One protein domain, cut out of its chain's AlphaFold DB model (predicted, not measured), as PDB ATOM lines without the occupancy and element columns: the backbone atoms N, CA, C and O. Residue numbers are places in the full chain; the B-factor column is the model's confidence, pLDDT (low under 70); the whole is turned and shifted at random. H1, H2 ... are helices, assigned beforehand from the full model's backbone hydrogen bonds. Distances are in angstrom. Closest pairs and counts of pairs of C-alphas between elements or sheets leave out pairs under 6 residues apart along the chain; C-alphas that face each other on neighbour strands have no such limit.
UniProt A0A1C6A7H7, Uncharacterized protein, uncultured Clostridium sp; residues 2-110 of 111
ATOM      1  N   ILE A   2     -30.114 -30.735  -9.705       69.06
ATOM      2  CA  ILE A   2     -31.067 -29.988  -8.850       69.06
ATOM      3  C   ILE A   2     -32.437 -29.786  -9.516       69.06
ATOM      4  O   ILE A   2     -33.448 -30.121  -8.918       69.06
ATOM      5  N   LEU A   3     -32.473 -29.356 -10.784       76.19
ATOM      6  CA  LEU A   3     -33.733 -29.157 -11.516       76.19
ATOM      7  C   LEU A   3     -34.578 -30.435 -11.629       76.19
ATOM      8  O   LEU A   3     -35.791 -30.382 -11.465       76.19
ATOM      9  N   LEU A   4     -33.941 -31.588 -11.859       73.81
ATOM     10  CA  LEU A   4     -34.648 -32.868 -11.944       73.81
ATOM     11  C   LEU A   4     -35.243 -33.256 -10.588       73.81
ATOM     12  O   LEU A   4     -36.398 -33.656 -10.529       73.81
ATOM     13  N   ILE A   5     -34.491 -33.055  -9.501       76.00
ATOM     14  CA  ILE A   5     -34.964 -33.321  -8.136       76.00
ATOM     15  C   ILE A   5     -36.171 -32.434  -7.805       76.00
ATOM     16  O   ILE A   5     -37.175 -32.933  -7.302       76.00
ATOM     17  N   THR A   6     -36.109 -31.140  -8.127       73.62
ATOM     18  CA  THR A   6     -37.209 -30.200  -7.867       73.62
ATOM     19  C   THR A   6     -38.466 -30.554  -8.663       73.62
ATOM     20  O   THR A   6     -39.561 -30.541  -8.103       73.62
ATOM     21  N   VAL A   7     -38.327 -30.921  -9.943       80.88
ATOM     22  CA  VAL A   7     -39.463 -31.334 -10.786       80.88
ATOM     23  C   VAL A   7     -40.086 -32.633 -10.274       80.88
ATOM     24  O   VAL A   7     -41.307 -32.706 -10.144       80.88
ATOM     25  N   SER A   8     -39.278 -33.634  -9.917       77.94
ATOM     26  CA  SER A   8     -39.785 -34.884  -9.339       77.94
ATOM     27  C   SER A   8     -40.536 -34.644  -8.028       77.94
ATOM     28  O   SER A   8     -41.627 -35.179  -7.847       77.94
ATOM     29  N   LEU A   9     -40.001 -33.796  -7.143       75.75
ATOM     30  CA  LEU A   9     -40.662 -33.449  -5.884       75.75
ATOM     31  C   LEU A   9     -42.009 -32.750  -6.129       75.75
ATOM     32  O   LEU A   9     -43.001 -33.078  -5.482       75.75
ATOM     33  N   TYR A  10     -42.058 -31.826  -7.092       80.19
ATOM     34  CA  TYR A  10     -43.284 -31.123  -7.468       80.19
ATOM     35  C   TYR A  10     -44.365 -32.079  -7.988       80.19
ATOM     36  O   TYR A  10     -45.520 -31.972  -7.577       80.19
ATOM     37  N   VAL A  11     -44.002 -33.039  -8.845       79.62
ATOM     38  CA  VAL A  11     -44.947 -34.043  -9.364       79.62
ATOM     39  C   VAL A  11     -45.511 -34.901  -8.232       79.62
ATOM     40  O   VAL A  11     -46.721 -35.109  -8.186       79.62
ATOM     41  N   ILE A  12     -44.667 -35.337  -7.289       76.62
ATOM     42  CA  ILE A  12     -45.104 -36.107  -6.114       76.62
ATOM     43  C   ILE A  12     -46.093 -35.281  -5.288       76.62
ATOM     44  O   ILE A  12     -47.214 -35.720  -5.058       76.62
ATOM     45  N   VAL A  13     -45.727 -34.059  -4.892       72.81
ATOM     46  CA  VAL A  13     -46.603 -33.190  -4.085       72.81
ATOM     47  C   VAL A  13     -47.926 -32.910  -4.798       72.81
ATOM     48  O   VAL A  13     -48.984 -32.956  -4.168       72.81
ATOM     49  N   ARG A  14     -47.894 -32.662  -6.111       76.31
ATOM     50  CA  ARG A  14     -49.100 -32.430  -6.911       76.31
ATOM     51  C   ARG A  14     -49.997 -33.666  -6.964       76.31
ATOM     52  O   ARG A  14     -51.204 -33.506  -6.830       76.31
ATOM     53  N   ASN A  15     -49.437 -34.870  -7.091       74.00
ATOM     54  CA  ASN A  15     -50.223 -36.107  -7.022       74.00
ATOM     55  C   ASN A  15     -50.915 -36.265  -5.660       74.00
ATOM     56  O   ASN A  15     -52.108 -36.557  -5.639       74.00
ATOM     57  N   ILE A  16     -50.221 -35.976  -4.547       72.38
ATOM     58  CA  ILE A  16     -50.840 -35.982  -3.205       72.38
ATOM     59  C   ILE A  16     -51.982 -34.959  -3.149       72.38
ATOM     60  O   ILE A  16     -53.044 -35.221  -2.592       72.38
ATOM     61  N   MET A  17     -51.769 -33.770  -3.718       68.44
ATOM     62  CA  MET A  17     -52.738 -32.673  -3.674       68.44
ATOM     63  C   MET A  17     -54.005 -32.954  -4.490       68.44
ATOM     64  O   MET A  17     -55.076 -32.508  -4.092       68.44
ATOM     65  N   VAL A  18     -53.891 -33.704  -5.588       72.19
ATOM     66  CA  VAL A  18     -55.026 -34.172  -6.406       72.19
ATOM     67  C   VAL A  18     -55.762 -35.345  -5.731       72.19
ATOM     68  O   VAL A  18     -56.787 -35.794  -6.227       72.19
ATOM     69  N   GLY A  19     -55.278 -35.822  -4.578       60.25
ATOM     70  CA  GLY A  19     -55.877 -36.936  -3.845       60.25
ATOM     71  C   GLY A  19     -55.476 -38.306  -4.386       60.25
ATOM     72  O   GLY A  19     -56.009 -39.315  -3.936       60.25
ATOM     73  N   ASN A  20     -54.528 -38.365  -5.328       64.25
ATOM     74  CA  ASN A  20     -53.998 -39.633  -5.802       64.25
ATOM     75  C   ASN A  20     -53.128 -40.240  -4.708       64.25
ATOM     76  O   ASN A  20     -52.076 -39.689  -4.364       64.25
ATOM     77  N   ASP A  21     -53.517 -41.414  -4.225       64.44
ATOM     78  CA  ASP A  21     -52.699 -42.128  -3.271       64.44
ATOM     79  C   ASP A  21     -51.406 -42.622  -3.927       64.44
ATOM     80  O   ASP A  21     -51.393 -43.490  -4.797       64.44
ATOM     81  N   ILE A  22     -50.292 -42.021  -3.525       66.44
ATOM     82  CA  ILE A  22     -48.951 -42.417  -3.976       66.44
ATOM     83  C   ILE A  22     -48.373 -43.526  -3.091       66.44
ATOM     84  O   ILE A  22     -47.327 -44.099  -3.393       66.44
ATOM     85  N   PHE A  23     -49.048 -43.811  -1.982       63.72
ATOM     86  CA  PHE A  23     -48.688 -44.776  -0.968       63.72
ATOM     87  C   PHE A  23     -49.874 -45.727  -0.755       63.72
ATOM     88  O   PHE A  23     -50.436 -45.746   0.329       63.72
ATOM     89  N   ASP A  24     -50.199 -46.504  -1.796       59.94
ATOM     90  CA  ASP A  24     -51.241 -47.549  -1.862       59.94
ATOM     91  C   ASP A  24     -51.847 -47.950  -0.492       59.94
ATOM     92  O   ASP A  24     -51.271 -48.721   0.293       59.94
ATOM     93  N   SER A  25     -53.012 -47.370  -0.203       55.47
ATOM     94  CA  SER A  25     -53.719 -47.329   1.083       55.47
ATOM     95  C   SER A  25     -53.903 -48.677   1.772       55.47
ATOM     96  O   SER A  25     -54.053 -48.731   2.994       55.47
ATOM     97  N   ASN A  26     -53.835 -49.783   1.033       52.12
ATOM     98  CA  ASN A  26     -54.127 -51.105   1.574       52.12
ATOM     99  C   ASN A  26     -52.892 -51.828   2.158       52.12
ATOM    100  O   ASN A  26     -53.038 -52.802   2.898       52.12
ATOM    101  N   LYS A  27     -51.654 -51.400   1.838       49.97
ATOM    102  CA  LYS A  27     -50.425 -52.127   2.257       49.97
ATOM    103  C   LYS A  27     -49.203 -51.266   2.585       49.97
ATOM    104  O   LYS A  27     -48.152 -51.828   2.918       49.97
ATOM    105  N   VAL A  28     -49.286 -49.936   2.534       55.78
ATOM    106  CA  VAL A  28     -48.120 -49.095   2.847       55.78
ATOM    107  C   VAL A  28     -47.913 -48.963   4.354       55.78
ATOM    108  O   VAL A  28     -48.381 -48.058   5.035       55.78
ATOM    109  N   ASN A  29     -47.145 -49.915   4.871       61.69
ATOM    110  CA  ASN A  29     -46.626 -49.904   6.226       61.69
ATOM    111  C   ASN A  29     -45.384 -48.989   6.300       61.69
ATOM    112  O   ASN A  29     -44.672 -48.827   5.306       61.69
ATOM    113  N   GLN A  30     -45.042 -48.474   7.487       64.38
ATOM    114  CA  GLN A  30     -43.841 -47.647   7.750       64.38
ATOM    115  C   GLN A  30     -42.539 -48.250   7.163       64.38
ATOM    116  O   GLN A  30     -41.585 -47.540   6.851       64.38
ATOM    117  N   ARG A  31     -42.522 -49.571   6.941       69.25
ATOM    118  CA  ARG A  31     -41.459 -50.317   6.251       69.25
ATOM    119  C   ARG A  31     -41.161 -49.821   4.831       69.25
ATOM    120  O   ARG A  31     -39.995 -49.795   4.463       69.25
ATOM    121  N   VAL A  32     -42.160 -49.410   4.049       74.94
ATOM    122  CA  VAL A  32     -41.954 -48.917   2.671       74.94
ATOM    123  C   VAL A  32     -41.181 -47.599   2.677       74.94
ATOM    124  O   VAL A  32     -40.251 -47.418   1.896       74.94
ATOM    125  N   VAL A  33     -41.511 -46.708   3.616       71.94
ATOM    126  CA  VAL A  33     -40.800 -45.438   3.828       71.94
ATOM    127  C   VAL A  33     -39.335 -45.698   4.191       71.94
ATOM    128  O   VAL A  33     -38.437 -45.073   3.629       71.94
ATOM    129  N   ILE A  34     -39.085 -46.673   5.071       73.38
ATOM    130  CA  ILE A  34     -37.728 -47.077   5.460       73.38
ATOM    131  C   ILE A  34     -36.961 -47.641   4.255       73.38
ATOM    132  O   ILE A  34     -35.862 -47.170   3.967       73.38
ATOM    133  N   ILE A  35     -37.534 -48.592   3.511       78.75
ATOM    134  CA  ILE A  35     -36.881 -49.206   2.341       78.75
ATOM    135  C   ILE A  35     -36.534 -48.143   1.292       78.75
ATOM    136  O   ILE A  35     -35.392 -48.082   0.835       78.75
ATOM    137  N   ASN A  36     -37.476 -47.254   0.965       79.69
ATOM    138  CA  ASN A  36     -37.233 -46.182   0.002       79.69
ATOM    139  C   ASN A  36     -36.146 -45.214   0.477       79.69
ATOM    140  O   ASN A  36     -35.324 -44.791  -0.334       79.69
ATOM    141  N   SER A  37     -36.087 -44.898   1.775       78.81
ATOM    142  CA  SER A  37     -35.026 -44.042   2.318       78.81
ATOM    143  C   SER A  37     -33.633 -44.663   2.168       78.81
ATOM    144  O   SER A  37     -32.695 -43.965   1.782       78.81
ATOM    145  N   ILE A  38     -33.518 -45.979   2.375       81.94
ATOM    146  CA  ILE A  38     -32.267 -46.728   2.207       81.94
ATOM    147  C   ILE A  38     -31.857 -46.734   0.733       81.94
ATOM    148  O   ILE A  38     -30.721 -46.391   0.414       81.94
ATOM    149  N   ILE A  39     -32.781 -47.060  -0.177       82.25
ATOM    150  CA  ILE A  39     -32.518 -47.060  -1.626       82.25
ATOM    151  C   ILE A  39     -32.054 -45.671  -2.088       82.25
ATOM    152  O   ILE A  39     -31.071 -45.561  -2.821       82.25
ATOM    153  N   CYS A  40     -32.712 -44.605  -1.621       82.06
ATOM    154  CA  CYS A  40     -32.319 -43.233  -1.937       82.06
ATOM    155  C   CYS A  40     -30.903 -42.919  -1.433       82.06
ATOM    156  O   CYS A  40     -30.083 -42.390  -2.187       82.06
ATOM    157  N   GLY A  41     -30.587 -43.316  -0.197       77.06
ATOM    158  CA  GLY A  41     -29.242 -43.207   0.360       77.06
ATOM    159  C   GLY A  41     -28.191 -43.903  -0.507       77.06
ATOM    160  O   GLY A  41     -27.157 -43.301  -0.806       77.06
ATOM    161  N   ILE A  42     -28.464 -45.132  -0.966       85.06
ATOM    162  CA  ILE A  42     -27.550 -45.904  -1.828       85.06
ATOM    163  C   ILE A  42     -27.292 -45.140  -3.131       85.06
ATOM    164  O   ILE A  42     -26.137 -44.925  -3.500       85.06
ATOM    165  N   ILE A  43     -28.349 -44.679  -3.805       87.50
ATOM    166  CA  ILE A  43     -28.236 -43.959  -5.082       87.50
ATOM    167  C   ILE A  43     -27.416 -42.676  -4.911       87.50
ATOM    168  O   ILE A  43     -26.488 -42.431  -5.685       87.50
ATOM    169  N   ILE A  44     -27.715 -41.873  -3.883       84.88
ATOM    170  CA  ILE A  44     -26.990 -40.624  -3.606       84.88
ATOM    171  C   ILE A  44     -25.511 -40.910  -3.339       84.88
ATOM    172  O   ILE A  44     -24.643 -40.197  -3.840       84.88
ATOM    173  N   THR A  45     -25.220 -41.980  -2.605       86.62
ATOM    174  CA  THR A  45     -23.850 -42.391  -2.283       86.62
ATOM    175  C   THR A  45     -23.079 -42.800  -3.526       86.62
ATOM    176  O   THR A  45     -21.956 -42.335  -3.717       86.62
ATOM    177  N   ILE A  46     -23.678 -43.609  -4.405       85.94
ATOM    178  CA  ILE A  46     -23.061 -44.024  -5.672       85.94
ATOM    179  C   ILE A  46     -22.769 -42.799  -6.540       85.94
ATOM    180  O   ILE A  46     -21.637 -42.616  -6.985       85.94
ATOM    181  N   VAL A  47     -23.757 -41.918  -6.731       86.88
ATOM    182  CA  VAL A  47     -23.598 -40.707  -7.550       86.88
ATOM    183  C   VAL A  47     -22.522 -39.789  -6.967       86.88
ATOM    184  O   VAL A  47     -21.648 -39.327  -7.698       86.88
ATOM    185  N   SER A  48     -22.543 -39.558  -5.653       84.69
ATOM    186  CA  SER A  48     -21.555 -38.720  -4.967       84.69
ATOM    187  C   SER A  48     -20.149 -39.323  -5.039       84.69
ATOM    188  O   SER A  48     -19.180 -38.607  -5.279       84.69
ATOM    189  N   THR A  49     -20.025 -40.645  -4.905       83.25
ATOM    190  CA  THR A  49     -18.740 -41.353  -5.015       83.25
ATOM    191  C   THR A  49     -18.181 -41.255  -6.434       83.25
ATOM    192  O   THR A  49     -17.010 -40.925  -6.595       83.25
ATOM    193  N   ILE A  50     -19.009 -41.446  -7.468       86.12
ATOM    194  CA  ILE A  50     -18.594 -41.288  -8.874       86.12
ATOM    195  C   ILE A  50     -18.154 -39.845  -9.153       86.12
ATOM    196  O   ILE A  50     -17.092 -39.625  -9.733       86.12
ATOM    197  N   LEU A  51     -18.938 -38.852  -8.722       83.69
ATOM    198  CA  LEU A  51     -18.608 -37.438  -8.919       83.69
ATOM    199  C   LEU A  51     -17.304 -37.051  -8.217       83.69
ATOM    200  O   LEU A  51     -16.473 -36.355  -8.803       83.69
ATOM    201  N   ASN A  52     -17.112 -37.514  -6.982       81.00
ATOM    202  CA  ASN A  52     -15.887 -37.262  -6.234       81.00
ATOM    203  C   ASN A  52     -14.681 -37.976  -6.854       81.00
ATOM    204  O   ASN A  52     -13.621 -37.362  -6.956       81.00
ATOM    205  N   TYR A  53     -14.845 -39.202  -7.356       78.75
ATOM    206  CA  TYR A  53     -13.789 -39.911  -8.079       78.75
ATOM    207  C   TYR A  53     -13.367 -39.175  -9.357       78.75
ATOM    208  O   TYR A  53     -12.177 -39.019  -9.611       78.75
ATOM    209  N   ILE A  54     -14.324 -38.670 -10.146       83.25
ATOM    210  CA  ILE A  54     -14.023 -37.893 -11.361       83.25
ATOM    211  C   ILE A  54     -13.288 -36.594 -11.005       83.25
ATOM    212  O   ILE A  54     -12.334 -36.216 -11.682       83.25
ATOM    213  N   LYS A  55     -13.731 -35.903  -9.949       79.75
ATOM    214  CA  LYS A  55     -13.229 -34.573  -9.585       79.75
ATOM    215  C   LYS A  55     -11.890 -34.602  -8.845       79.75
ATOM    216  O   LYS A  55     -11.091 -33.686  -9.011       79.75
ATOM    217  N   PHE A  56     -11.650 -35.628  -8.037       76.12
ATOM    218  CA  PHE A  56     -10.495 -35.736  -7.143       76.12
ATOM    219  C   PHE A  56      -9.727 -37.039  -7.359       76.12
ATOM    220  O   PHE A  56      -9.237 -37.632  -6.400       76.12
ATOM    221  N   ARG A  57      -9.628 -37.482  -8.616       70.56
ATOM    222  CA  ARG A  57      -9.047 -38.775  -9.005       70.56
ATOM    223  C   ARG A  57      -7.717 -39.075  -8.309       70.56
ATOM    224  O   ARG A  57      -7.591 -40.152  -7.743       70.56
ATOM    225  N   ASP A  58      -6.787 -38.120  -8.279       68.50
ATOM    226  CA  ASP A  58      -5.460 -38.308  -7.668       68.50
ATOM    227  C   ASP A  58      -5.507 -38.462  -6.137       68.50
ATOM    228  O   ASP A  58      -4.739 -39.223  -5.551       68.50
ATOM    229  N   ILE A  59      -6.440 -37.784  -5.464       66.06
ATOM    230  CA  ILE A  59      -6.606 -37.871  -4.004       66.06
ATOM    231  C   ILE A  59      -7.333 -39.176  -3.643       66.06
ATOM    232  O   ILE A  59      -6.939 -39.872  -2.709       66.06
ATOM    233  N   PHE A  60      -8.339 -39.556  -4.438       65.62
ATOM    234  CA  PHE A  60      -9.101 -40.798  -4.269       65.62
ATOM    235  C   PHE A  60      -8.256 -42.057  -4.480       65.62
ATOM    236  O   PHE A  60      -8.498 -43.066  -3.820       65.62
ATOM    237  N   THR A  61      -7.266 -42.027  -5.379       65.44
ATOM    238  CA  THR A  61      -6.371 -43.177  -5.594       65.44
ATOM    239  C   THR A  61      -5.323 -43.339  -4.500       65.44
ATOM    240  O   THR A  61      -4.799 -44.438  -4.336       65.44
ATOM    241  N   THR A  62      -5.016 -42.272  -3.759       68.44
ATOM    242  CA  THR A  62      -3.941 -42.277  -2.755       68.44
ATOM    243  C   THR A  62      -4.465 -42.590  -1.352       68.44
ATOM    244  O   THR A  62      -3.779 -43.257  -0.583       68.44
ATOM    245  N   ASP A  63      -5.698 -42.177  -1.028       77.50
ATOM    246  CA  ASP A  63      -6.317 -42.407   0.284       77.50
ATOM    247  C   ASP A  63      -7.719 -43.034   0.162       77.50
ATOM    248  O   ASP A  63      -8.777 -42.398   0.279       77.50
ATOM    249  N   ILE A  64      -7.709 -44.339  -0.113       77.88
ATOM    250  CA  ILE A  64      -8.912 -45.158  -0.302       77.88
ATOM    251  C   ILE A  64      -9.711 -45.263   1.006       77.88
ATOM    252  O   ILE A  64     -10.942 -45.268   0.977       77.88
ATOM    253  N   VAL A  65      -9.035 -45.310   2.160       82.06
ATOM    254  CA  VAL A  65      -9.692 -45.452   3.470       82.06
ATOM    255  C   VAL A  65     -10.529 -44.215   3.778       82.06
ATOM    256  O   VAL A  65     -11.714 -44.345   4.097       82.06
ATOM    257  N   ASN A  66      -9.959 -43.020   3.607       81.31
ATOM    258  CA  ASN A  66     -10.692 -41.774   3.815       81.31
ATOM    259  C   ASN A  66     -11.886 -41.651   2.848       81.31
ATOM    260  O   ASN A  66     -12.989 -41.269   3.240       81.31
ATOM    261  N   SER A  67     -11.702 -42.080   1.598       78.25
ATOM    262  CA  SER A  67     -12.759 -42.090   0.579       78.25
ATOM    263  C   SER A  67     -13.952 -42.984   0.958       78.25
ATOM    264  O   SER A  67     -15.109 -42.588   0.785       78.25
ATOM    265  N   VAL A  68     -13.695 -44.170   1.524       83.06
ATOM    266  CA  VAL A  68     -14.747 -45.085   2.004       83.06
ATOM    267  C   VAL A  68     -15.500 -44.489   3.194       83.06
ATOM    268  O   VAL A  68     -16.730 -44.549   3.228       83.06
ATOM    269  N   VAL A  69     -14.794 -43.863   4.141       87.50
ATOM    270  CA  VAL A  69     -15.419 -43.210   5.304       87.50
ATOM    271  C   VAL A  69     -16.333 -42.067   4.863       87.50
ATOM    272  O   VAL A  69     -17.479 -41.990   5.308       87.50
ATOM    273  N   VAL A  70     -15.879 -41.219   3.937       86.44
ATOM    274  CA  VAL A  70     -16.695 -40.126   3.381       86.44
ATOM    275  C   VAL A  70     -17.943 -40.666   2.680       86.44
ATOM    276  O   VAL A  70     -19.035 -40.116   2.853       86.44
ATOM    277  N   SER A  71     -17.814 -41.760   1.927       83.38
ATOM    278  CA  SER A  71     -18.944 -42.423   1.266       83.38
ATOM    279  C   SER A  71     -19.962 -42.955   2.284       83.38
ATOM    280  O   SER A  71     -21.160 -42.706   2.152       83.38
ATOM    281  N   LEU A  72     -19.493 -43.586   3.365       85.69
ATOM    282  CA  LEU A  72     -20.349 -44.109   4.431       85.69
ATOM    283  C   LEU A  72     -21.086 -42.993   5.188       85.69
ATOM    284  O   LEU A  72     -22.289 -43.093   5.423       85.69
ATOM    285  N   VAL A  73     -20.394 -41.904   5.536       89.06
ATOM    286  CA  VAL A  73     -21.019 -40.740   6.186       89.06
ATOM    287  C   VAL A  73     -22.059 -40.109   5.258       89.06
ATOM    288  O   VAL A  73     -23.176 -39.818   5.687       89.06
ATOM    289  N   THR A  74     -21.731 -39.969   3.970       88.38
ATOM    290  CA  THR A  74     -22.666 -39.467   2.953       88.38
ATOM    291  C   THR A  74     -23.911 -40.350   2.868       88.38
ATOM    292  O   THR A  74     -25.023 -39.824   2.855       88.38
ATOM    293  N   PHE A  75     -23.740 -41.673   2.874       83.69
ATOM    294  CA  PHE A  75     -24.837 -42.639   2.866       83.69
ATOM    295  C   PHE A  75     -25.763 -42.482   4.067       83.69
ATOM    296  O   PHE A  75     -26.984 -42.403   3.899       83.69
ATOM    297  N   VAL A  76     -25.196 -42.409   5.273       89.69
ATOM    298  CA  VAL A  76     -25.976 -42.259   6.507       89.69
ATOM    299  C   VAL A  76     -26.745 -40.938   6.489       89.69
ATOM    300  O   VAL A  76     -27.959 -40.937   6.689       89.69
ATOM    301  N   CYS A  77     -26.083 -39.823   6.168       88.88
ATOM    302  CA  CYS A  77     -26.737 -38.516   6.078       88.88
ATOM    303  C   CYS A  77     -27.852 -38.499   5.025       88.88
ATOM    304  O   CYS A  77     -28.965 -38.056   5.314       88.88
ATOM    305  N   ALA A  78     -27.585 -39.014   3.824       83.88
ATOM    306  CA  ALA A  78     -28.564 -39.069   2.745       83.88
ATOM    307  C   ALA A  78     -29.774 -39.939   3.113       83.88
ATOM    308  O   ALA A  78     -30.910 -39.552   2.836       83.88
ATOM    309  N   SER A  79     -29.545 -41.075   3.777       80.12
ATOM    310  CA  SER A  79     -30.609 -41.975   4.238       80.12
ATOM    311  C   SER A  79     -31.489 -41.305   5.291       80.12
ATOM    312  O   SER A  79     -32.713 -41.338   5.174       80.12
ATOM    313  N   VAL A  80     -30.885 -40.632   6.279       86.69
ATOM    314  CA  VAL A  80     -31.619 -39.904   7.329       86.69
ATOM    315  C   VAL A  80     -32.454 -38.774   6.731       86.69
ATOM    316  O   VAL A  80     -33.647 -38.677   7.015       86.69
ATOM    317  N   VAL A  81     -31.870 -37.949   5.858       87.44
ATOM    318  CA  VAL A  81     -32.597 -36.853   5.197       87.44
ATOM    319  C   VAL A  81     -33.745 -37.397   4.345       87.44
ATOM    320  O   VAL A  81     -34.869 -36.906   4.442       87.44
ATOM    321  N   SER A  82     -33.492 -38.445   3.559       81.19
ATOM    322  CA  SER A  82     -34.519 -39.075   2.720       81.19
ATOM    323  C   SER A  82     -35.651 -39.659   3.563       81.19
ATOM    324  O   SER A  82     -36.818 -39.504   3.212       81.19
ATOM    325  N   PHE A  83     -35.331 -40.279   4.700       80.75
ATOM    326  CA  PHE A  83     -36.325 -40.799   5.632       80.75
ATOM    327  C   PHE A  83     -37.215 -39.686   6.191       80.75
ATOM    328  O   PHE A  83     -38.437 -39.825   6.177       80.75
ATOM    329  N   VAL A  84     -36.627 -38.566   6.625       86.88
ATOM    330  CA  VAL A  84     -37.382 -37.409   7.131       86.88
ATOM    331  C   VAL A  84     -38.316 -36.854   6.054       86.88
ATOM    332  O   VAL A  84     -39.503 -36.659   6.317       86.88
ATOM    333  N   VAL A  85     -37.821 -36.655   4.830       84.62
ATOM    334  CA  VAL A  85     -38.633 -36.145   3.710       84.62
ATOM    335  C   VAL A  85     -39.783 -37.095   3.375       84.62
ATOM    336  O   VAL A  85     -40.926 -36.655   3.248       84.62
ATOM    337  N   LEU A  86     -39.513 -38.399   3.269       80.81
ATOM    338  CA  LEU A  86     -40.542 -39.393   2.961       80.81
ATOM    339  C   LEU A  86     -41.573 -39.524   4.090       80.81
ATOM    340  O   LEU A  86     -42.759 -39.665   3.800       80.81
ATOM    341  N   GLN A  87     -41.160 -39.420   5.356       81.44
ATOM    342  CA  GLN A  87     -42.089 -39.401   6.490       81.44
ATOM    343  C   GLN A  87     -43.007 -38.179   6.461       81.44
ATOM    344  O   GLN A  87     -44.210 -38.311   6.681       81.44
ATOM    345  N   ILE A  88     -42.469 -36.996   6.155       83.06
ATOM    346  CA  ILE A  88     -43.279 -35.781   6.002       83.06
ATOM    347  C   ILE A  88     -44.306 -35.975   4.882       83.06
ATOM    348  O   ILE A  88     -45.491 -35.711   5.086       83.06
ATOM    349  N   LEU A  89     -43.879 -36.493   3.725       81.69
ATOM    350  CA  LEU A  89     -44.780 -36.782   2.605       81.69
ATOM    351  C   LEU A  89     -45.861 -37.800   2.978       81.69
ATOM    352  O   LEU A  89     -47.026 -37.589   2.649       81.69
ATOM    353  N   TYR A  90     -45.504 -38.858   3.705       80.44
ATOM    354  CA  TYR A  90     -46.453 -39.865   4.178       80.44
ATOM    355  C   TYR A  90     -47.517 -39.261   5.106       80.44
ATOM    356  O   TYR A  90     -48.712 -39.494   4.916       80.44
ATOM    357  N   VAL A  91     -47.111 -38.430   6.072       80.12
ATOM    358  CA  VAL A  91     -48.049 -37.753   6.984       80.12
ATOM    359  C   VAL A  91     -48.982 -36.813   6.220       80.12
ATOM    360  O   VAL A  91     -50.185 -36.801   6.483       80.12
ATOM    361  N   ILE A  92     -48.457 -36.046   5.259       81.62
ATOM    362  CA  ILE A  92     -49.274 -35.154   4.425       81.62
ATOM    363  C   ILE A  92     -50.270 -35.965   3.588       81.62
ATOM    364  O   ILE A  92     -51.451 -35.616   3.567       81.62
ATOM    365  N   ASN A  93     -49.829 -37.062   2.965       80.31
ATOM    366  CA  ASN A  93     -50.685 -37.950   2.177       80.31
ATOM    367  C   ASN A  93     -51.823 -38.523   3.026       80.31
ATOM    368  O   ASN A  93     -52.990 -38.389   2.665       80.31
ATOM    369  N   LYS A  94     -51.503 -39.057   4.210       78.94
ATOM    370  CA  LYS A  94     -52.503 -39.613   5.126       78.94
ATOM    371  C   LYS A  94     -53.532 -38.568   5.564       78.94
ATOM    372  O   LYS A  94     -54.727 -38.840   5.557       78.94
ATOM    373  N   ARG A  95     -53.096 -37.350   5.913       79.75
ATOM    374  CA  ARG A  95     -54.018 -36.261   6.291       79.75
ATOM    375  C   ARG A  95     -54.932 -35.833   5.145       79.75
ATOM    376  O   ARG A  95     -56.035 -35.360   5.414       79.75
ATOM    377  N   LYS A  96     -54.464 -35.917   3.899       79.56
ATOM    378  CA  LYS A  96     -55.268 -35.602   2.714       79.56
ATOM    379  C   LYS A  96     -56.278 -36.704   2.417       79.56
ATOM    380  O   LYS A  96     -57.435 -36.372   2.214       79.56
ATOM    381  N   GLN A  97     -55.876 -37.971   2.502       77.75
ATOM    382  CA  GLN A  97     -56.799 -39.096   2.339       77.75
ATOM    383  C   GLN A  97     -57.937 -39.071   3.367       77.75
ATOM    384  O   GLN A  97     -59.088 -39.148   2.970       77.75
ATOM    385  N   ILE A  98     -57.640 -38.820   4.650       80.75
ATOM    386  CA  ILE A  98     -58.679 -38.695   5.695       80.75
ATOM    387  C   ILE A  98     -59.660 -37.547   5.392       80.75
ATOM    388  O   ILE A  98     -60.852 -37.671   5.627       80.75
ATOM    389  N   GLN A  99     -59.177 -36.415   4.867       80.62
ATOM    390  CA  GLN A  99     -60.063 -35.305   4.488       80.62
ATOM    391  C   GLN A  99     -60.980 -35.659   3.316       80.62
ATOM    392  O   GLN A  99     -62.106 -35.182   3.286       80.62
ATOM    393  N   ILE A 100     -60.494 -36.451   2.357       79.31
ATOM    394  CA  ILE A 100     -61.297 -36.921   1.223       79.31
ATOM    395  C   ILE A 100     -62.344 -37.924   1.713       79.31
ATOM    396  O   ILE A 100     -63.498 -37.812   1.331       79.31
ATOM    397  N   GLU A 101     -61.961 -38.850   2.594       78.00
ATOM    398  CA  GLU A 101     -62.866 -39.839   3.191       78.00
ATOM    399  C   GLU A 101     -64.018 -39.169   3.957       78.00
ATOM    400  O   GLU A 101     -65.172 -39.469   3.682       78.00
ATOM    401  N   ILE A 102     -63.725 -38.168   4.798       79.88
ATOM    402  CA  ILE A 102     -64.755 -37.387   5.511       79.88
ATOM    403  C   ILE A 102     -65.677 -36.636   4.537       79.88
ATOM    404  O   ILE A 102     -66.877 -36.563   4.764       79.88
ATOM    405  N   GLN A 103     -65.132 -36.058   3.458       76.50
ATOM    406  CA  GLN A 103     -65.945 -35.346   2.461       76.50
ATOM    407  C   GLN A 103     -66.886 -36.280   1.697       76.50
ATOM    408  O   GLN A 103     -67.987 -35.865   1.361       76.50
ATOM    409  N   LEU A 104     -66.456 -37.515   1.427       75.94
ATOM    410  CA  LEU A 104     -67.290 -38.529   0.782       75.94
ATOM    411  C   LEU A 104     -68.414 -39.000   1.715       75.94
ATOM    412  O   LEU A 104     -69.553 -39.100   1.277       75.94
ATOM    413  N   GLU A 105     -68.116 -39.221   2.997       77.00
ATOM    414  CA  GLU A 105     -69.103 -39.640   4.005       77.00
ATOM    415  C   GLU A 105     -70.188 -38.562   4.230       77.00
ATOM    416  O   GLU A 105     -71.377 -38.873   4.278       77.00
ATOM    417  N   ASP A 106     -69.798 -37.280   4.259       76.00
ATOM    418  CA  ASP A 106     -70.714 -36.129   4.360       76.00
ATOM    419  C   ASP A 106     -71.608 -35.934   3.113       76.00
ATOM    420  O   ASP A 106     -72.707 -35.379   3.230       76.00
ATOM    421  N   ASP A 107     -71.127 -36.306   1.920       73.25
ATOM    422  CA  ASP A 107     -71.891 -36.236   0.662       73.25
ATOM    423  C   ASP A 107     -72.854 -37.430   0.514       73.25
ATOM    424  O   ASP A 107     -73.951 -37.265  -0.030       73.25
ATOM    425  N   ASP A 108     -72.477 -38.605   1.031       66.81
ATOM    426  CA  ASP A 108     -73.325 -39.802   1.066       66.81
ATOM    427  C   ASP A 108     -74.444 -39.692   2.124       66.81
ATOM    428  O   ASP A 108     -75.550 -40.161   1.874       66.81
ATOM    429  N   GLU A 109     -74.223 -39.027   3.270       66.75
ATOM    430  CA  GLU A 109     -75.283 -38.768   4.271       66.75
ATOM    431  C   GLU A 109     -76.301 -37.688   3.844       66.75
ATOM    432  O   GLU A 109     -77.388 -37.592   4.424       66.75
ATOM    433  N   LYS A 110     -75.967 -36.842   2.859       57.97
ATOM    434  CA  LYS A 110     -76.831 -35.744   2.376       57.97
ATOM    435  C   LYS A 110     -77.663 -36.087   1.134       57.97
ATOM    436  O   LYS A 110     -78.469 -35.243   0.728       57.97
TER     437      LYS A 110
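Overview. This is residues 2 to 110 of the 111 residues of an uncharacterized protein of uncultured Clostridium sp (UniProt A0A1C6A7H7). One very long helix, H4, makes the long axis of a slender, rod-like model, and a second helix, H2, crosses it as a narrow X. A shorter helix, H1, meets H4 with its last residues, while its residues 2 to 11 stick out free; the short H3 makes the turn between H2 and H4. The printed part has 109 residues with four named helices, H1 to H4 in chain order, and no named strand: the class is all helix. It is only just loose, close to extended, with a radius of gyration of the C-alphas of 19.5 A and spans of 73 by 27 by 15 A.

Arrangement. H1, residues 2 to 17, touches H4, residues 64 to 108, with residues 13 to 17 alone; the closest C-alphas, of Ile 16 and Asn 93, are 5.7 A apart. The two run the same way at a shallow tilt of 24 degrees. H2, residues 30 to 55, is apart from H1. H2 touches residues 71 to 90 of H4, closest at the C-alphas of Gly 41 and Ser 79, 4.3 A; they run opposite ways at 38 degrees, only just a steep tilt. H3, residues 57 to 62, is close to H2 but not clearly touching, with the closest C-alphas, of Tyr 53 and Phe 60, 6.1 A apart. Every O i to N i+4 pair is within hydrogen-bond range in H1, H2 and H4, and 1 of 2 in H3.

Along the chain. H1 begins at C-alpha 2 (-31.067, -29.988, -8.850) and is 22.4 A long. H2 is 37.5 A long. H3 is 8.8 A long. H4 is 64.6 A long and ends at C-alpha 108 (-73.325, -39.802, 1.066).

Size, cuts and confidence. The C-alphas farthest apart, of Thr 62 and Lys 110, are 73.4 A apart. The printed part has no cut. The link from H1 to H2, residues 18 to 29, is long; the other two are tight. Mean pLDDT of the printed part is 76.8, with residues 19 to 31 and 58 to 62 among those under 70.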